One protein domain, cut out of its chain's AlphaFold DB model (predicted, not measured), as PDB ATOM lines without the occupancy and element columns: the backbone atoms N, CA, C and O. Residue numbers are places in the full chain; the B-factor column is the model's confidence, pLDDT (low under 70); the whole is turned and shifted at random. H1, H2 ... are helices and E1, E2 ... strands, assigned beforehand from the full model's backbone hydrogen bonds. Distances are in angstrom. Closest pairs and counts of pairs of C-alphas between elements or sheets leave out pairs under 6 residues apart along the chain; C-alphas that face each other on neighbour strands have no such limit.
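Overview. This is residues 27 to 147 and 209 to 225 of the 225 residues of an uncharacterized protein of Ruminococcus sp. AF34-12 (UniProt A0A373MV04). A strongly twisted sheet of five strands makes one end of the domain, and H2 starts over one of its faces and runs away from it into a group of three crossed helices, H1, H2 and H3. H4 reaches from the edge strand E5 to H3. The printed part has 138 residues, with four named helices and five named strands in the order H1 H2 H3 E1 E2 E3 E4 E5 H4; the sheet order is E1 E2 E3 E4 E5, all antiparallel, and the class is mixed, helices and strands. The whole is compact, with a radius of gyration of the C-alphas of 15.2 A, and flat, spanning 46 by 43 by 23 A.

Along the chain. The strands are E1, residues 99 to 102, 9.8 A; E2, 108 to 111, 10.0 A; E3, 116 to 122, 18.8 A; E4, 125 to 129, 12.6 A; and E5, 135 to 139, 11.3 A. The helices are H2, residues 53 to 69, 23.9 A; H3, 80 to 95, 21.6 A; H1, 30 to 41, 16.5 A; and H4, 211 to 223, 18.6 A. H1 begins at C-alpha 30 (-14.224, -30.054, 11.227), E1 at C-alpha 99 (-18.116, -2.589, 18.746), and H4 ends at C-alpha 223 (-6.810, -9.064, 29.506).

Arrangement. The strands form a meander, each the antiparallel neighbour of the one before, in four hairpins. Within hydrogen-bond range are N 101 and O 109, 2.8 A, for E1 and E2; N 117 and O 110, 2.8 A, for E2 and E3; N 127 and O 120, 2.8 A, for E3 and E4; and N 126 and O 139, 2.8 A, for E4 and E5. H2 is on the sheet at a height over the sheet of 7.7 A, only just over E4 with 3 C-alphas, and runs across the strands, at 85 degrees to E4 on the local plane. H4 is on the sheet too; the closest C-alphas of H4 and E5 are those of Gly 211 and Asp 137, 4.8 A apart. With H2 and H4 on one face, the sheet makes two layers. The hub is H3, which touches H1, H2 and H4. With residues 87 to 91 alone it only just touches H2, by 3 pairs of C-alphas within 8 A, closest at Phe 87 and Leu 62, 7.3 A. With residues 80 to 84 alone it touches H1, closest C-alphas Asn 84 and Ile 37, 5.5 A, at a steep tilt of 68 degrees, only just short of about perpendicular. With residues 93 to 94 alone it touches H4, closest C-alphas Leu 94 and Ala 216, 6.2 A, about perpendicular at 74 degrees. H1 touches H2, closest C-alphas Val 34 and Thr 63, 6.3 A, at a steep tilt of 47 degrees, opposite ways. H1 and H4 are apart. In H1, H2, H3 and H4 every O i to N i+4 pair is within hydrogen-bond range.

Size, cuts and confidence. The two C-alphas farthest apart are those of Glu 147 and Gly 225, 46.4 A. Residues 148 to 208 are not printed, and C-alphas 147 and 209 are 30.5 A apart across this cut, which lies in the link from E5 to H4. Of the links printed whole, H1 to H2 is long. Mean pLDDT of the printed part is 81.8; residues 43 to 46, 104 to 106, 146 to 147 and 209 to 225 are under 70.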
ATOM      1  N   MET A  27     -13.406 -38.595  16.661       88.19
ATOM      2  CA  MET A  27     -13.384 -37.152  16.417       88.19
ATOM      3  C   MET A  27     -14.445 -36.768  15.383       88.19
ATOM      4  O   MET A  27     -14.556 -37.396  14.330       88.19
ATOM      5  N   LEU A  28     -15.223 -35.732  15.690       91.25
ATOM      6  CA  LEU A  28     -16.170 -35.157  14.742       91.25
ATOM      7  C   LEU A  28     -15.419 -34.427  13.629       91.25
ATOM      8  O   LEU A  28     -14.390 -33.808  13.874       91.25
ATOM      9  N   ASP A  29     -15.968 -34.465  12.419       94.06
ATOM     10  CA  ASP A  29     -15.426 -33.729  11.280       94.06
ATOM     11  C   ASP A  29     -15.411 -32.206  11.535       94.06
ATOM     12  O   ASP A  29     -16.320 -31.666  12.169       94.06
ATOM     13  N   LYS A  30     -14.382 -31.507  11.036       94.25
ATOM     14  CA  LYS A  30     -14.224 -30.054  11.227       94.25
ATOM     15  C   LYS A  30     -15.418 -29.268  10.694       94.25
ATOM     16  O   LYS A  30     -15.928 -28.399  11.401       94.25
ATOM     17  N   ASP A  31     -15.879 -29.595   9.490       93.12
ATOM     18  CA  ASP A  31     -16.980 -28.884   8.843       93.12
ATOM     19  C   ASP A  31     -18.289 -29.152   9.591       93.12
ATOM     20  O   ASP A  31     -19.116 -28.251   9.758       93.12
ATOM     21  N   TYR A  32     -18.455 -30.373  10.117       92.75
ATOM     22  CA  TYR A  32     -19.556 -30.694  11.024       92.75
ATOM     23  C   TYR A  32     -19.517 -29.823  12.287       92.75
ATOM     24  O   TYR A  32     -20.524 -29.208  12.628       92.75
ATOM     25  N   ILE A  33     -18.366 -29.722  12.961       93.31
ATOM     26  CA  ILE A  33     -18.218 -28.912  14.181       93.31
ATOM     27  C   ILE A  33     -18.551 -27.441  13.909       93.31
ATOM     28  O   ILE A  33     -19.364 -26.866  14.634       93.31
ATOM     29  N   VAL A  34     -17.955 -26.845  12.867       92.19
ATOM     30  CA  VAL A  34     -18.194 -25.442  12.487       92.19
ATOM     31  C   VAL A  34     -19.681 -25.210  12.224       92.19
ATOM     32  O   VAL A  34     -20.263 -24.280  12.779       92.19
ATOM     33  N   ARG A  35     -20.328 -26.085  11.448       89.94
ATOM     34  CA  ARG A  35     -21.756 -25.959  11.128       89.94
ATOM     35  C   ARG A  35     -22.644 -26.018  12.369       89.94
ATOM     36  O   ARG A  35     -23.548 -25.196  12.504       89.94
ATOM     37  N   GLU A  36     -22.421 -26.990  13.249       89.69
ATOM     38  CA  GLU A  36     -23.256 -27.169  14.441       89.69
ATOM     39  C   GLU A  36     -23.069 -26.022  15.444       89.69
ATOM     40  O   GLU A  36     -24.054 -25.508  15.972       89.69
ATOM     41  N   ILE A  37     -21.827 -25.575  15.682       89.75
ATOM     42  CA  ILE A  37     -21.564 -24.426  16.564       89.75
ATOM     43  C   ILE A  37     -22.171 -23.154  15.968       89.75
ATOM     44  O   ILE A  37     -22.845 -22.410  16.683       89.75
ATOM     45  N   TRP A  38     -21.997 -22.923  14.661       88.38
ATOM     46  CA  TRP A  38     -22.607 -21.787  13.974       88.38
ATOM     47  C   TRP A  38     -24.131 -21.783  14.127       88.38
ATOM     48  O   TRP A  38     -24.705 -20.780  14.548       88.38
ATOM     49  N   SER A  39     -24.778 -22.917  13.839       83.75
ATOM     50  CA  SER A  39     -26.236 -23.057  13.906       83.75
ATOM     51  C   SER A  39     -26.796 -22.877  15.318       83.75
ATOM     52  O   SER A  39     -27.944 -22.452  15.465       83.75
ATOM     53  N   ASP A  40     -26.036 -23.228  16.354       82.56
ATOM     54  CA  ASP A  40     -26.471 -23.036  17.736       82.56
ATOM     55  C   ASP A  40     -26.285 -21.583  18.195       82.56
ATOM     56  O   ASP A  40     -27.190 -21.003  18.792       82.56
ATOM     57  N   CYS A  41     -25.140 -20.973  17.884       74.69
ATOM     58  CA  CYS A  41     -24.788 -19.638  18.368       74.69
ATOM     59  C   CYS A  41     -25.427 -18.492  17.577       74.69
ATOM     60  O   CYS A  41     -25.801 -17.477  18.170       74.69
ATOM     61  N   TRP A  42     -25.601 -18.648  16.263       76.12
ATOM     62  CA  TRP A  42     -26.088 -17.585  15.384       76.12
ATOM     63  C   TRP A  42     -27.249 -18.066  14.514       76.12
ATOM     64  O   TRP A  42     -27.077 -18.647  13.449       76.12
ATOM     65  N   ASN A  43     -28.469 -17.740  14.952       62.06
ATOM     66  CA  ASN A  43     -29.716 -17.968  14.210       62.06
ATOM     67  C   ASN A  43     -30.251 -16.651  13.624       62.06
ATOM     68  O   ASN A  43     -31.357 -16.201  13.942       62.06
ATOM     69  N   GLY A  44     -29.404 -15.994  12.830       55.84
ATOM     70  CA  GLY A  44     -29.672 -14.688  12.230       55.84
ATOM     71  C   GLY A  44     -30.582 -14.737  11.000       55.84
ATOM     72  O   GLY A  44     -30.886 -15.793  10.449       55.84
ATOM     73  N   LYS A  45     -31.018 -13.553  10.558       57.22
ATOM     74  CA  LYS A  45     -31.727 -13.373   9.284       57.22
ATOM     75  C   LYS A  45     -30.773 -13.611   8.107       57.22
ATOM     76  O   LYS A  45     -29.559 -13.511   8.257       57.22
ATOM     77  N   GLY A  46     -31.345 -13.931   6.951       63.22
ATOM     78  CA  GLY A  46     -30.592 -14.251   5.745       63.22
ATOM     79  C   GLY A  46     -29.759 -13.079   5.217       63.22
ATOM     80  O   GLY A  46     -30.291 -11.998   4.974       63.22
ATOM     81  N   ASP A  47     -28.473 -13.332   5.012       77.19
ATOM     82  CA  ASP A  47     -27.477 -12.453   4.408       77.19
ATOM     83  C   ASP A  47     -26.657 -13.253   3.384       77.19
ATOM     84  O   ASP A  47     -26.361 -14.437   3.578       77.19
ATOM     85  N   ASP A  48     -26.314 -12.633   2.258       81.81
ATOM     86  CA  ASP A  48     -25.449 -13.246   1.244       81.81
ATOM     87  C   ASP A  48     -23.956 -13.139   1.607       81.81
ATOM     88  O   ASP A  48     -23.119 -13.774   0.965       81.81
ATOM     89  N   GLY A  49     -23.637 -12.375   2.658       84.06
ATOM     90  CA  GLY A  49     -22.286 -12.150   3.161       84.06
ATOM     91  C   GLY A  49     -21.489 -11.142   2.334       84.06
ATOM     92  O   GLY A  49     -20.304 -10.937   2.604       84.06
ATOM     93  N   LEU A  50     -22.100 -10.523   1.319       86.69
ATOM     94  CA  LEU A  50     -21.450  -9.572   0.411       86.69
ATOM     95  C   LEU A  50     -21.668  -8.119   0.830       86.69
ATOM     96  O   LEU A  50     -20.919  -7.241   0.406       86.69
ATOM     97  N   ILE A  51     -22.686  -7.860   1.652       81.75
ATOM     98  CA  ILE A  51     -23.018  -6.511   2.120       81.75
ATOM     99  C   ILE A  51     -22.487  -6.276   3.535       81.75
ATOM    100  O   ILE A  51     -21.954  -5.201   3.818       81.75
ATOM    101  N   PHE A  52     -22.596  -7.282   4.406       83.81
ATOM    102  CA  PHE A  52     -22.219  -7.187   5.812       83.81
ATOM    103  C   PHE A  52     -21.032  -8.116   6.114       83.81
ATOM    104  O   PHE A  52     -21.119  -9.328   5.897       83.81
ATOM    105  N   PRO A  53     -19.918  -7.600   6.662       86.06
ATOM    106  CA  PRO A  53     -18.790  -8.443   7.036       86.06
ATOM    107  C   PRO A  53     -19.040  -9.214   8.329       86.06
ATOM    108  O   PRO A  53     -18.318 -10.162   8.591       86.06
ATOM    109  N   GLU A  54     -20.026  -8.834   9.148       84.69
ATOM    110  CA  GLU A  54     -20.198  -9.363  10.506       84.69
ATOM    111  C   GLU A  54     -20.357 -10.890  10.538       84.69
ATOM    112  O   GLU A  54     -19.591 -11.571  11.220       84.69
ATOM    113  N   ALA A  55     -21.317 -11.442   9.787       84.75
ATOM    114  CA  ALA A  55     -21.535 -12.890   9.747       84.75
ATOM    115  C   ALA A  55     -20.320 -13.621   9.157       84.75
ATOM    116  O   ALA A  55     -19.874 -14.631   9.698       84.75
ATOM    117  N   SER A  56     -19.741 -13.049   8.098       88.38
ATOM    118  CA  SER A  56     -18.523 -13.546   7.455       88.38
ATOM    119  C   SER A  56     -17.338 -13.594   8.422       88.38
ATOM    120  O   SER A  56     -16.635 -14.599   8.482       88.38
ATOM    121  N   TYR A  57     -17.146 -12.553   9.231       89.06
ATOM    122  CA  TYR A  57     -16.038 -12.458  10.173       89.06
ATOM    123  C   TYR A  57     -16.242 -13.363  11.392       89.06
ATOM    124  O   TYR A  57     -15.318 -14.063  11.797       89.06
ATOM    125  N   LYS A  58     -17.464 -13.444  11.932       88.50
ATOM    126  CA  LYS A  58     -17.810 -14.405  12.995       88.50
ATOM    127  C   LYS A  58     -17.565 -15.850  12.552       88.50
ATOM    128  O   LYS A  58     -16.954 -16.626  13.285       88.50
ATOM    129  N   HIS A  59     -17.999 -16.199  11.340       90.94
ATOM    130  CA  HIS A  59     -17.769 -17.526  10.770       90.94
ATOM    131  C   HIS A  59     -16.274 -17.796  10.536       90.94
ATOM    132  O   HIS A  59     -15.797 -18.905  10.783       90.94
ATOM    133  N   HIS A  60     -15.522 -16.785  10.091       92.94
ATOM    134  CA  HIS A  60     -14.068 -16.858   9.933       92.94
ATOM    135  C   HIS A  60     -13.359 -17.140  11.265       92.94
ATOM    136  O   HIS A  60     -12.613 -18.111  11.351       92.94
ATOM    137  N   ILE A  61     -13.690 -16.405  12.336       91.75
ATOM    138  CA  ILE A  61     -13.158 -16.648  13.691       91.75
ATOM    139  C   ILE A  61     -13.447 -18.084  14.157       91.75
ATOM    140  O   ILE A  61     -12.561 -18.747  14.694       91.75
ATOM    141  N   LEU A  62     -14.666 -18.591  13.936       93.00
ATOM    142  CA  LEU A  62     -15.025 -19.975  14.267       93.00
ATOM    143  C   LEU A  62     -14.201 -20.993  13.474       93.00
ATOM    144  O   LEU A  62     -13.701 -21.967  14.038       93.00
ATOM    145  N   THR A  63     -14.056 -20.767  12.172       93.94
ATOM    146  CA  THR A  63     -13.316 -21.666  11.279       93.94
ATOM    147  C   THR A  63     -11.841 -21.733  11.666       93.94
ATOM    148  O   THR A  63     -11.291 -22.830  11.780       93.94
ATOM    149  N   GLU A  64     -11.213 -20.584  11.924       93.44
ATOM    150  CA  GLU A  64      -9.818 -20.508  12.372       93.44
ATOM    151  C   GLU A  64      -9.641 -21.154  13.749       93.44
ATOM    152  O   GLU A  64      -8.766 -22.001  13.911       93.44
ATOM    153  N   TRP A  65     -10.531 -20.876  14.713       94.00
ATOM    154  CA  TRP A  65     -10.471 -21.516  16.030       94.00
ATOM    155  C   TRP A  65     -10.555 -23.044  15.932       94.00
ATOM    156  O   TRP A  65      -9.767 -23.745  16.571       94.00
ATOM    157  N   VAL A  66     -11.463 -23.585  15.111       94.06
ATOM    158  CA  VAL A  66     -11.522 -25.035  14.878       94.06
ATOM    159  C   VAL A  66     -10.231 -25.517  14.220       94.06
ATOM    160  O   VAL A  66      -9.675 -26.519  14.659       94.06
ATOM    161  N   ASN A  67      -9.729 -24.828  13.196       93.00
ATOM    162  CA  ASN A  67      -8.536 -25.254  12.467       93.00
ATOM    163  C   ASN A  67      -7.270 -25.293  13.320       93.00
ATOM    164  O   ASN A  67      -6.534 -26.279  13.218       93.00
ATOM    165  N   ASP A  68      -7.060 -24.272  14.144       92.06
ATOM    166  CA  ASP A  68      -5.872 -24.113  14.982       92.06
ATOM    167  C   ASP A  68      -5.836 -25.113  16.136       92.06
ATOM    168  O   ASP A  68      -4.763 -25.570  16.531       92.06
ATOM    169  N   ASN A  69      -7.006 -25.481  16.665       92.19
ATOM    170  CA  ASN A  69      -7.101 -26.330  17.849       92.19
ATOM    171  C   ASN A  69      -7.390 -27.804  17.523       92.19
ATOM    172  O   ASN A  69      -7.229 -28.653  18.397       92.19
ATOM    173  N   TYR A  70      -7.821 -28.146  16.302       92.94
ATOM    174  CA  TYR A  70      -8.313 -29.490  15.974       92.94
ATOM    175  C   TYR A  70      -7.331 -30.614  16.330       92.94
ATOM    176  O   TYR A  70      -6.242 -30.716  15.763       92.94
ATOM    177  N   GLY A  71      -7.764 -31.512  17.215       89.25
ATOM    178  CA  GLY A  71      -6.948 -32.617  17.723       89.25
ATOM    179  C   GLY A  71      -6.119 -32.292  18.963       89.25
ATOM    180  O   GLY A  71      -5.403 -33.172  19.427       89.25
ATOM    181  N   ASP A  72      -6.221 -31.083  19.520       90.50
ATOM    182  CA  ASP A  72      -5.656 -30.765  20.833       90.50
ATOM    183  C   ASP A  72      -6.401 -31.543  21.936       90.50
ATOM    184  O   ASP A  72      -7.626 -31.454  22.059       90.50
ATOM    185  N   ASP A  73      -5.644 -32.285  22.748       88.31
ATOM    186  CA  ASP A  73      -6.115 -33.109  23.868       88.31
ATOM    187  C   ASP A  73      -6.804 -32.302  24.990       88.31
ATOM    188  O   ASP A  73      -7.478 -32.876  25.850       88.31
ATOM    189  N   ASN A  74      -6.657 -30.973  24.999       89.19
ATOM    190  CA  ASN A  74      -7.374 -30.068  25.901       89.19
ATOM    191  C   ASN A  74      -8.878 -29.985  25.584       89.19
ATOM    192  O   ASN A  74      -9.658 -29.525  26.424       89.19
ATOM    193  N   TYR A  75      -9.294 -30.434  24.396       89.88
ATOM    194  CA  TYR A  75     -10.677 -30.385  23.938       89.88
ATOM    195  C   TYR A  75     -11.222 -31.782  23.626       89.88
ATOM    196  O   TYR A  75     -10.559 -32.633  23.038       89.88
ATOM    197  N   ASP A  76     -12.486 -32.019  23.984       90.69
ATOM    198  CA  ASP A  76     -13.189 -33.247  23.611       90.69
ATOM    199  C   ASP A  76     -13.822 -33.092  22.219       90.69
ATOM    200  O   ASP A  76     -14.982 -32.695  22.075       90.69
ATOM    201  N   TRP A  77     -13.047 -33.431  21.184       91.38
ATOM    202  CA  TRP A  77     -13.446 -33.355  19.771       91.38
ATOM    203  C   TRP A  77     -14.587 -34.305  19.375       91.38
ATOM    204  O   TRP A  77     -15.084 -34.235  18.252       91.38
ATOM    205  N   SER A  78     -15.028 -35.181  20.284       89.94
ATOM    206  CA  SER A  78     -16.201 -36.042  20.084       89.94
ATOM    207  C   SER A  78     -17.511 -35.398  20.563       89.94
ATOM    208  O   SER A  78     -18.598 -35.901  20.268       89.94
ATOM    209  N   LYS A  79     -17.437 -34.278  21.301       89.94
ATOM    210  CA  LYS A  79     -18.589 -33.632  21.949       89.94
ATOM    211  C   LYS A  79     -18.771 -32.194  21.484       89.94
ATOM    212  O   LYS A  79     -18.294 -31.255  22.119       89.94
ATOM    213  N   VAL A  80     -19.584 -32.011  20.446       87.69
ATOM    214  CA  VAL A  80     -19.901 -30.680  19.898       87.69
ATOM    215  C   VAL A  80     -20.455 -29.705  20.941       87.69
ATOM    216  O   VAL A  80     -20.080 -28.540  20.945       87.69
ATOM    217  N   GLY A  81     -21.260 -30.184  21.897       85.94
ATOM    218  CA  GLY A  81     -21.760 -29.348  22.989       85.94
ATOM    219  C   GLY A  81     -20.642 -28.789  23.874       85.94
ATOM    220  O   GLY A  81     -20.725 -27.643  24.294       85.94
ATOM    221  N   GLN A  82     -19.569 -29.554  24.116       86.88
ATOM    222  CA  GLN A  82     -18.405 -29.067  24.862       86.88
ATOM    223  C   GLN A  82     -17.571 -28.085  24.032       86.88
ATOM    224  O   GLN A  82     -17.159 -27.051  24.549       86.88
ATOM    225  N   LEU A  83     -17.370 -28.377  22.744       90.31
ATOM    226  CA  LEU A  83     -16.678 -27.474  21.820       90.31
ATOM    227  C   LEU A  83     -17.396 -26.127  21.679       90.31
ATOM    228  O   LEU A  83     -16.731 -25.100  21.633       90.31
ATOM    229  N   ASN A  84     -18.730 -26.124  21.688       88.75
ATOM    230  CA  ASN A  84     -19.538 -24.908  21.671       88.75
ATOM    231  C   ASN A  84     -19.218 -23.993  22.869       88.75
ATOM    232  O   ASN A  84     -18.957 -22.812  22.669       88.75
ATOM    233  N   TYR A  85     -19.114 -24.543  24.089       85.12
ATOM    234  CA  TYR A  85     -18.669 -23.764  25.256       85.12
ATOM    235  C   TYR A  85     -17.273 -23.190  25.081       85.12
ATOM    236  O   TYR A  85     -17.060 -22.008  25.326       85.12
ATOM    237  N   ASN A  86     -16.328 -24.033  24.669       90.19
ATOM    238  CA  ASN A  86     -14.935 -23.624  24.545       90.19
ATOM    239  C   ASN A  86     -14.787 -22.491  23.527       90.19
ATOM    240  O   ASN A  86     -14.059 -21.529  23.767       90.19
ATOM    241  N   PHE A  87     -15.511 -22.594  22.413       90.69
ATOM    242  CA  PHE A  87     -15.543 -21.552  21.406       90.69
ATOM    243  C   PHE A  87     -16.251 -20.290  21.907       90.69
ATOM    244  O   PHE A  87     -15.744 -19.197  21.682       90.69
ATOM    245  N   LYS A  88     -17.378 -20.413  22.620       87.50
ATOM    246  CA  LYS A  88     -18.072 -19.259  23.202       87.50
ATOM    247  C   LYS A  88     -17.181 -18.485  24.171       87.50
ATOM    248  O   LYS A  88     -17.109 -17.267  24.064       87.50
ATOM    249  N   ASP A  89     -16.503 -19.177  25.083       87.56
ATOM    250  CA  ASP A  89     -15.593 -18.543  26.042       87.56
ATOM    251  C   ASP A  89     -14.452 -17.818  25.310       87.56
ATOM    252  O   ASP A  89     -14.140 -16.671  25.628       87.56
ATOM    253  N   TYR A  90     -13.874 -18.459  24.286       89.38
ATOM    254  CA  TYR A  90     -12.860 -17.849  23.422       89.38
ATOM    255  C   TYR A  90     -13.386 -16.601  22.699       89.38
ATOM    256  O   TYR A  90     -12.734 -15.555  22.714       89.38
ATOM    257  N   TYR A  91     -14.569 -16.697  22.092       87.94
ATOM    258  CA  TYR A  91     -15.189 -15.615  21.338       87.94
ATOM    259  C   TYR A  91     -15.535 -14.429  22.249       87.94
ATOM    260  O   TYR A  91     -15.158 -13.303  21.945       87.94
ATOM    261  N   ASP A  92     -16.168 -14.667  23.401       85.31
ATOM    262  CA  ASP A  92     -16.513 -13.615  24.366       85.31
ATOM    263  C   ASP A  92     -15.251 -12.937  24.948       85.31
ATOM    264  O   ASP A  92     -15.239 -11.720  25.163       85.31
ATOM    265  N   GLU A  93     -14.166 -13.690  25.191       85.31
ATOM    266  CA  GLU A  93     -12.885 -13.122  25.641       85.31
ATOM    267  C   GLU A  93     -12.281 -12.208  24.563       85.31
ATOM    268  O   GLU A  93     -11.881 -11.078  24.880       85.31
ATOM    269  N   LEU A  94     -12.285 -12.677  23.307       84.31
ATOM    270  CA  LEU A  94     -11.764 -11.982  22.129       84.31
ATOM    271  C   LEU A  94     -12.555 -10.711  21.801       84.31
ATOM    272  O   LEU A  94     -11.957  -9.655  21.599       84.31
ATOM    273  N   THR A  95     -13.886 -10.805  21.751       82.75
ATOM    274  CA  THR A  95     -14.761  -9.746  21.231       82.75
ATOM    275  C   THR A  95     -15.465  -8.939  22.314       82.75
ATOM    276  O   THR A  95     -16.299  -8.097  21.989       82.75
ATOM    277  N   GLY A  96     -15.186  -9.187  23.597       78.38
ATOM    278  CA  GLY A  96     -15.944  -8.594  24.706       78.38
ATOM    279  C   GLY A  96     -15.994  -7.060  24.717       78.38
ATOM    280  O   GLY A  96     -16.948  -6.493  25.239       78.38
ATOM    281  N   ASP A  97     -15.002  -6.403  24.111       76.88
ATOM    282  CA  ASP A  97     -14.900  -4.939  24.015       76.88
ATOM    283  C   ASP A  97     -15.062  -4.428  22.572       76.88
ATOM    284  O   ASP A  97     -14.833  -3.254  22.286       76.88
ATOM    285  N   TRP A  98     -15.430  -5.311  21.640       83.19
ATOM    286  CA  TRP A  98     -15.572  -4.966  20.232       83.19
ATOM    287  C   TRP A  98     -16.922  -4.319  19.977       83.19
ATOM    288  O   TRP A  98     -17.967  -4.819  20.393       83.19
ATOM    289  N   ASN A  99     -16.901  -3.231  19.217       76.19
ATOM    290  CA  ASN A  99     -18.116  -2.589  18.746       76.19
ATOM    291  C   ASN A  99     -18.124  -2.549  17.214       76.19
ATOM    292  O   ASN A  99     -17.361  -1.780  16.619       76.19
ATOM    293  N   PHE A 100     -18.971  -3.379  16.595       76.94
ATOM    294  CA  PHE A 100     -19.230  -3.326  15.156       76.94
ATOM    295  C   PHE A 100     -20.030  -2.066  14.839       76.94
ATOM    296  O   PHE A 100     -21.177  -1.926  15.263       76.94
ATOM    297  N   ASN A 101     -19.428  -1.159  14.079       76.12
ATOM    298  CA  ASN A 101     -20.083   0.060  13.633       76.12
ATOM    299  C   ASN A 101     -20.269   0.043  12.118       76.12
ATOM    300  O   ASN A 101     -19.332  -0.220  11.362       76.12
ATOM    301  N   ASP A 102     -21.492   0.377  11.719       76.69
ATOM    302  CA  ASP A 102     -21.883   0.704  10.354       76.69
ATOM    303  C   ASP A 102     -21.974   2.227  10.236       76.69
ATOM    304  O   ASP A 102     -22.814   2.855  10.898       76.69
ATOM    305  N   ASP A 103     -21.127   2.835   9.407       70.44
ATOM    306  CA  ASP A 103     -21.232   4.266   9.110       70.44
ATOM    307  C   ASP A 103     -22.392   4.599   8.149       70.44
ATOM    308  O   ASP A 103     -22.693   5.773   7.937       70.44
ATOM    309  N   ARG A 104     -23.106   3.568   7.661       69.38
ATOM    310  CA  ARG A 104     -24.207   3.593   6.680       69.38
ATOM    311  C   ARG A 104     -23.793   3.985   5.265       69.38
ATOM    312  O   ARG A 104     -24.665   4.106   4.406       69.38
ATOM    313  N   ASP A 105     -22.494   4.113   5.016       66.12
ATOM    314  CA  ASP A 105     -21.909   4.404   3.706       66.12
ATOM    315  C   ASP A 105     -21.146   3.186   3.145       66.12
ATOM    316  O   ASP A 105     -20.444   3.281   2.135       66.12
ATOM    317  N   GLY A 106     -21.328   2.016   3.767       64.50
ATOM    318  CA  GLY A 106     -20.706   0.756   3.362       64.50
ATOM    319  C   GLY A 106     -19.308   0.544   3.941       64.50
ATOM    320  O   GLY A 106     -18.665  -0.443   3.570       64.50
ATOM    321  N   ASN A 107     -18.845   1.416   4.848       72.50
ATOM    322  CA  ASN A 107     -17.627   1.160   5.607       72.50
ATOM    323  C   ASN A 107     -17.994   0.561   6.959       72.50
ATOM    324  O   ASN A 107     -18.665   1.155   7.804       72.50
ATOM    325  N   TRP A 108     -17.492  -0.644   7.156       84.31
ATOM    326  CA  TRP A 108     -17.689  -1.390   8.379       84.31
ATOM    327  C   TRP A 108     -16.438  -1.295   9.216       84.31
ATOM    328  O   TRP A 108     -15.326  -1.444   8.700       84.31
ATOM    329  N   THR A 109     -16.622  -1.076  10.510       86.44
ATOM    330  CA  THR A 109     -15.503  -1.012  11.440       86.44
ATOM    331  C   THR A 109     -15.749  -1.829  12.689       86.44
ATOM    332  O   THR A 109     -16.885  -1.994  13.128       86.44
ATOM    333  N   ILE A 110     -14.665  -2.314  13.282       85.50
ATOM    334  CA  ILE A 110     -14.651  -2.774  14.667       85.50
ATOM    335  C   ILE A 110     -13.734  -1.841  15.432       85.50
ATOM    336  O   ILE A 110     -12.554  -1.727  15.110       85.50
ATOM    337  N   ILE A 111     -14.280  -1.184  16.446       83.19
ATOM    338  CA  ILE A 111     -13.485  -0.366  17.360       83.19
ATOM    339  C   ILE A 111     -13.087  -1.243  18.545       83.19
ATOM    340  O   ILE A 111     -13.962  -1.839  19.181       83.19
ATOM    341  N   THR A 112     -11.787  -1.306  18.826       82.25
ATOM    342  CA  THR A 112     -11.228  -1.870  20.060       82.25
ATOM    343  C   THR A 112     -10.656  -0.752  20.936       82.25
ATOM    344  O   THR A 112     -10.722   0.431  20.595       82.25
ATOM    345  N   ASP A 113     -10.089  -1.103  22.086       79.06
ATOM    346  CA  ASP A 113      -9.374  -0.160  22.947       79.06
ATOM    347  C   ASP A 113      -8.042   0.332  22.343       79.06
ATOM    348  O   ASP A 113      -7.477   1.317  22.823       79.06
ATOM    349  N   GLU A 114      -7.541  -0.330  21.297       77.38
ATOM    350  CA  GLU A 114      -6.227  -0.068  20.705       77.38
ATOM    351  C   GLU A 114      -6.286   0.555  19.314       77.38
ATOM    352  O   GLU A 114      -5.504   1.459  19.016       77.38
ATOM    353  N   THR A 115      -7.176   0.066  18.450       85.94
ATOM    354  CA  THR A 115      -7.263   0.501  17.053       85.94
ATOM    355  C   THR A 115      -8.680   0.324  16.521       85.94
ATOM    356  O   THR A 115      -9.512  -0.377  17.104       85.94
ATOM    357  N   THR A 116      -8.966   0.986  15.407       89.56
ATOM    358  CA  THR A 116     -10.148   0.711  14.605       89.56
ATOM    359  C   THR A 116      -9.749  -0.161  13.426       89.56
ATOM    360  O   THR A 116      -8.867   0.177  12.639       89.56
ATOM    361  N   TYR A 117     -10.416  -1.299  13.303       90.00
ATOM    362  CA  TYR A 117     -10.281  -2.161  12.144       90.00
ATOM    363  C   TYR A 117     -11.323  -1.800  11.107       90.00
ATOM    364  O   TYR A 117     -12.490  -1.619  11.447       90.00
ATOM    365  N   HIS A 118     -10.902  -1.738   9.851       91.00
ATOM    366  CA  HIS A 118     -11.728  -1.366   8.708       91.00
ATOM    367  C   HIS A 118     -11.934  -2.580   7.813       91.00
ATOM    368  O   HIS A 118     -10.973  -3.279   7.487       91.00
ATOM    369  N   PHE A 119     -13.175  -2.811   7.392       90.50
ATOM    370  CA  PHE A 119     -13.534  -3.921   6.518       90.50
ATOM    371  C   PHE A 119     -13.913  -3.410   5.138       90.50
ATOM    372  O   PHE A 119     -14.730  -2.500   4.991       90.50
ATOM    373  N   ASN A 120     -13.347  -4.034   4.109       90.38
ATOM    374  CA  ASN A 120     -13.681  -3.715   2.731       90.38
ATOM    375  C   ASN A 120     -13.721  -4.979   1.872       90.38
ATOM    376  O   ASN A 120     -12.820  -5.815   1.946       90.38
ATOM    377  N   LEU A 121     -14.762  -5.118   1.050       89.44
ATOM    378  CA  LEU A 121     -14.892  -6.241   0.128       89.44
ATOM    379  C   LEU A 121     -14.135  -5.933  -1.170       89.44
ATOM    380  O   LEU A 121     -14.538  -5.066  -1.946       89.44
ATOM    381  N   GLN A 122     -13.060  -6.673  -1.435       91.12
ATOM    382  CA  GLN A 122     -12.264  -6.547  -2.657       91.12
ATOM    383  C   GLN A 122     -12.020  -7.919  -3.266       91.12
ATOM    384  O   GLN A 122     -11.687  -8.879  -2.576       91.12
ATOM    385  N   ASN A 123     -12.178  -8.023  -4.587       90.12
ATOM    386  CA  ASN A 123     -11.945  -9.259  -5.340       90.12
ATOM    387  C   ASN A 123     -12.688 -10.484  -4.763       90.12
ATOM    388  O   ASN A 123     -12.167 -11.597  -4.777       90.12
ATOM    389  N   GLY A 124     -13.900 -10.274  -4.236       89.38
ATOM    390  CA  GLY A 124     -14.720 -11.337  -3.645       89.38
ATOM    391  C   GLY A 124     -14.261 -11.821  -2.264       89.38
ATOM    392  O   GLY A 124     -14.717 -12.874  -1.829       89.38
ATOM    393  N   LYS A 125     -13.377 -11.081  -1.584       92.81
ATOM    394  CA  LYS A 125     -12.927 -11.352  -0.213       92.81
ATOM    395  C   LYS A 125     -13.100 -10.126   0.664       92.81
ATOM    396  O   LYS A 125     -12.898  -9.001   0.209       92.81
ATOM    397  N   TRP A 126     -13.434 -10.347   1.923       92.81
ATOM    398  CA  TRP A 126     -13.342  -9.311   2.937       92.81
ATOM    399  C   TRP A 126     -11.883  -9.124   3.326       92.81
ATOM    400  O   TRP A 126     -11.180 -10.096   3.601       92.81
ATOM    401  N   LEU A 127     -11.430  -7.876   3.326       92.56
ATOM    402  CA  LEU A 127     -10.130  -7.463   3.836       92.56
ATOM    403  C   LEU A 127     -10.346  -6.699   5.135       92.56
ATOM    404  O   LEU A 127     -11.139  -5.757   5.156       92.56
ATOM    405  N   MET A 128      -9.623  -7.084   6.181       91.88
ATOM    406  CA  MET A 128      -9.573  -6.371   7.453       91.88
ATOM    407  C   MET A 128      -8.248  -5.621   7.531       91.88
ATOM    408  O   MET A 128      -7.178  -6.223   7.401       91.88
ATOM    409  N   SER A 129      -8.316  -4.306   7.714       91.75
ATOM    410  CA  SER A 129      -7.140  -3.437   7.778       91.75
ATOM    411  C   SER A 129      -7.087  -2.654   9.082       91.75
ATOM    412  O   SER A 129      -8.131  -2.327   9.642       91.75
ATOM    413  N   ASP A 130      -5.883  -2.350   9.554       89.12
ATOM    414  CA  ASP A 130      -5.669  -1.423  10.671       89.12
ATOM    415  C   ASP A 130      -5.893   0.048  10.252       89.12
ATOM    416  O   ASP A 130      -6.116   0.359   9.077       89.12
ATOM    417  N   ASP A 131      -5.793   0.979  11.205       89.50
ATOM    418  CA  ASP A 131      -5.914   2.425  10.952       89.50
ATOM    419  C   ASP A 131      -4.831   2.995  10.016       89.50
ATOM    420  O   ASP A 131      -4.975   4.092   9.468       89.50
ATOM    421  N   ASN A 132      -3.732   2.265   9.816       89.94
ATOM    422  CA  ASN A 132      -2.679   2.621   8.872       89.94
ATOM    423  C   ASN A 132      -2.985   2.141   7.443       89.94
ATOM    424  O   ASN A 132      -2.236   2.477   6.521       89.94
ATOM    425  N   GLY A 133      -4.076   1.393   7.249       88.50
ATOM    426  CA  GLY A 133      -4.470   0.801   5.974       88.50
ATOM    427  C   GLY A 133      -3.685  -0.463   5.617       88.50
ATOM    428  O   GLY A 133      -3.722  -0.889   4.460       88.50
ATOM    429  N   ASN A 134      -2.961  -1.064   6.568       89.94
ATOM    430  CA  ASN A 134      -2.312  -2.352   6.346       89.94
ATOM    431  C   ASN A 134      -3.355  -3.458   6.478       89.94
ATOM    432  O   ASN A 134      -4.022  -3.558   7.506       89.94
ATOM    433  N   VAL A 135      -3.456  -4.325   5.471       91.06
ATOM    434  CA  VAL A 135      -4.293  -5.526   5.553       91.06
ATOM    435  C   VAL A 135      -3.658  -6.492   6.550       91.06
ATOM    436  O   VAL A 135      -2.531  -6.945   6.343       91.06
ATOM    437  N   ILE A 136      -4.388  -6.803   7.617       89.81
ATOM    438  CA  ILE A 136      -3.943  -7.709   8.682       89.81
ATOM    439  C   ILE A 136      -4.612  -9.080   8.604       89.81
ATOM    440  O   ILE A 136      -4.056 -10.054   9.106       89.81
ATOM    441  N   ASP A 137      -5.776  -9.162   7.959       92.44
ATOM    442  CA  ASP A 137      -6.515 -10.403   7.772       92.44
ATOM    443  C   ASP A 137      -7.387 -10.344   6.509       92.44
ATOM    444  O   ASP A 137      -7.706  -9.267   5.987       92.44
ATOM    445  N   SER A 138      -7.765 -11.513   5.992       92.94
ATOM    446  CA  SER A 138      -8.673 -11.630   4.854       92.94
ATOM    447  C   SER A 138      -9.479 -12.919   4.908       92.94
ATOM    448  O   SER A 138      -8.922 -13.983   5.171       92.94
ATOM    449  N   PHE A 139     -10.762 -12.844   4.566       93.12
ATOM    450  CA  PHE A 139     -11.668 -13.987   4.651       93.12
ATOM    451  C   PHE A 139     -12.734 -13.977   3.558       93.12
ATOM    452  O   PHE A 139     -12.986 -12.971   2.890       93.12
ATOM    453  N   MET A 140     -13.334 -15.144   3.328       93.56
ATOM    454  CA  MET A 140     -14.394 -15.305   2.337       93.56
ATOM    455  C   MET A 140     -15.736 -14.803   2.893       93.56
ATOM    456  O   MET A 140     -15.996 -14.973   4.085       93.56
ATOM    457  N   PRO A 141     -16.611 -14.233   2.047       90.88
ATOM    458  CA  PRO A 141     -18.017 -14.037   2.377       90.88
ATOM    459  C   PRO A 141     -18.671 -15.336   2.854       90.88
ATOM    460  O   PRO A 141     -18.468 -16.392   2.247       90.88
ATOM    461  N   PHE A 142     -19.479 -15.250   3.905       88.62
ATOM    462  CA  PHE A 142     -20.291 -16.353   4.407       88.62
ATOM    463  C   PHE A 142     -21.770 -15.996   4.296       88.62
ATOM    464  O   PHE A 142     -22.216 -14.998   4.861       88.62
ATOM    465  N   SER A 143     -22.530 -16.825   3.582       85.25
ATOM    466  CA  SER A 143     -23.967 -16.623   3.432       85.25
ATOM    467  C   SER A 143     -24.748 -17.375   4.507       85.25
ATOM    468  O   SER A 143     -24.548 -18.570   4.718       85.25
ATOM    469  N   THR A 144     -25.692 -16.677   5.136       81.19
ATOM    470  CA  THR A 144     -26.698 -17.250   6.043       81.19
ATOM    471  C   THR A 144     -28.041 -17.494   5.345       81.19
ATOM    472  O   THR A 144     -28.996 -17.941   5.982       81.19
ATOM    473  N   LEU A 145     -28.149 -17.195   4.044       77.25
ATOM    474  CA  LEU A 145     -29.350 -17.480   3.262       77.25
ATOM    475  C   LEU A 145     -29.525 -18.992   3.123       77.25
ATOM    476  O   LEU A 145     -28.653 -19.694   2.616       77.25
ATOM    477  N   THR A 146     -30.688 -19.498   3.525       66.25
ATOM    478  CA  THR A 146     -31.098 -20.852   3.149       66.25
ATOM    479  C   THR A 146     -31.509 -20.868   1.672       66.25
ATOM    480  O   THR A 146     -31.969 -19.852   1.144       66.25
ATOM    481  N   GLU A 147     -31.364 -22.018   1.004       55.00
ATOM    482  CA  GLU A 147     -31.595 -22.191  -0.446       55.00
ATOM    483  C   GLU A 147     -32.949 -21.630  -0.944       55.00
ATOM    484  O   GLU A 147     -33.036 -21.135  -2.067       55.00
ATOM    485  N   LEU A 209      -1.794 -16.108   6.597       37.97
ATOM    486  CA  LEU A 209      -2.642 -16.895   7.510       37.97
ATOM    487  C   LEU A 209      -2.387 -16.545   8.994       37.97
ATOM    488  O   LEU A 209      -2.485 -17.400   9.860       37.97
ATOM    489  N   ALA A 210      -1.949 -15.322   9.305       46.12
ATOM    490  CA  ALA A 210      -1.438 -14.992  10.643       46.12
ATOM    491  C   ALA A 210      -2.286 -13.973  11.423       46.12
ATOM    492  O   ALA A 210      -1.952 -13.678  12.567       46.12
ATOM    493  N   GLY A 211      -3.351 -13.422  10.830       48.03
ATOM    494  CA  GLY A 211      -4.085 -12.288  11.399       48.03
ATOM    495  C   GLY A 211      -4.785 -12.610  12.718       48.03
ATOM    496  O   GLY A 211      -4.504 -11.977  13.735       48.03
ATOM    497  N   ILE A 212      -5.654 -13.627  12.724       58.62
ATOM    498  CA  ILE A 212      -6.504 -13.927  13.888       58.62
ATOM    499  C   ILE A 212      -5.713 -14.527  15.042       58.62
ATOM    500  O   ILE A 212      -5.888 -14.080  16.169       58.62
ATOM    501  N   ALA A 213      -4.822 -15.492  14.796       53.78
ATOM    502  CA  ALA A 213      -4.065 -16.132  15.873       53.78
ATOM    503  C   ALA A 213      -3.172 -15.130  16.626       53.78
ATOM    504  O   ALA A 213      -3.154 -15.119  17.858       53.78
ATOM    505  N   VAL A 214      -2.491 -14.229  15.900       54.31
ATOM    506  CA  VAL A 214      -1.662 -13.174  16.508       54.31
ATOM    507  C   VAL A 214      -2.531 -12.150  17.239       54.31
ATOM    508  O   VAL A 214      -2.188 -11.758  18.355       54.31
ATOM    509  N   LEU A 215      -3.663 -11.746  16.654       60.09
ATOM    510  CA  LEU A 215      -4.591 -10.805  17.282       60.09
ATOM    511  C   LEU A 215      -5.212 -11.391  18.557       60.09
ATOM    512  O   LEU A 215      -5.212 -10.741  19.599       60.09
ATOM    513  N   ALA A 216      -5.681 -12.636  18.508       61.06
ATOM    514  CA  ALA A 216      -6.278 -13.326  19.642       61.06
ATOM    515  C   ALA A 216      -5.258 -13.567  20.759       61.06
ATOM    516  O   ALA A 216      -5.538 -13.244  21.909       61.06
ATOM    517  N   GLU A 217      -4.055 -14.061  20.447       59.22
ATOM    518  CA  GLU A 217      -3.011 -14.269  21.456       59.22
ATOM    519  C   GLU A 217      -2.595 -12.947  22.122       59.22
ATOM    520  O   GLU A 217      -2.380 -12.904  23.338       59.22
ATOM    521  N   PHE A 218      -2.511 -11.861  21.347       59.00
ATOM    522  CA  PHE A 218      -2.178 -10.531  21.852       59.00
ATOM    523  C   PHE A 218      -3.282  -9.955  22.756       59.00
ATOM    524  O   PHE A 218      -2.996  -9.566  23.895       59.00
ATOM    525  N   LEU A 219      -4.540  -9.970  22.302       60.00
ATOM    526  CA  LEU A 219      -5.689  -9.449  23.055       60.00
ATOM    527  C   LEU A 219      -5.960 -10.263  24.334       60.00
ATOM    528  O   LEU A 219      -6.147  -9.689  25.410       60.00
ATOM    529  N   ILE A 220      -5.893 -11.597  24.255       61.53
ATOM    530  CA  ILE A 220      -6.117 -12.502  25.397       61.53
ATOM    531  C   ILE A 220      -5.015 -12.344  26.457       61.53
ATOM    532  O   ILE A 220      -5.301 -12.301  27.656       61.53
ATOM    533  N   LYS A 221      -3.742 -12.209  26.053       57.50
ATOM    534  CA  LYS A 221      -2.634 -11.989  27.005       57.50
ATOM    535  C   LYS A 221      -2.779 -10.682  27.780       57.50
ATOM    536  O   LYS A 221      -2.466 -10.660  28.969       57.50
ATOM    537  N   LYS A 222      -3.259  -9.613  27.140       54.81
ATOM    538  CA  LYS A 222      -3.438  -8.302  27.779       54.81
ATOM    539  C   LYS A 222      -4.541  -8.314  28.838       54.81
ATOM    540  O   LYS A 222      -4.352  -7.750  29.909       54.81
ATOM    541  N   LYS A 223      -5.661  -8.996  28.580       55.53
ATOM    542  CA  LYS A 223      -6.810  -9.064  29.506       55.53
ATOM    543  C   LYS A 223      -6.489  -9.783  30.827       55.53
ATOM    544  O   LYS A 223      -7.181  -9.592  31.823       55.53
ATOM    545  N   ARG A 224      -5.434 -10.605  30.832       57.50
ATOM    546  CA  ARG A 224      -4.952 -11.386  31.987       57.50
ATOM    547  C   ARG A 224      -3.748 -10.754  32.707       57.50
ATOM    548  O   ARG A 224      -3.280 -11.339  33.686       57.50
ATOM    549  N   GLY A 225      -3.228  -9.630  32.203       44.12
ATOM    550  CA  GLY A 225      -2.058  -8.909  32.727       44.12
ATOM    551  C   GLY A 225      -2.385  -7.776  33.690       44.12
ATOM    552  O   GLY A 225      -3.542  -7.305  33.701       44.12
TER     553      GLY A 225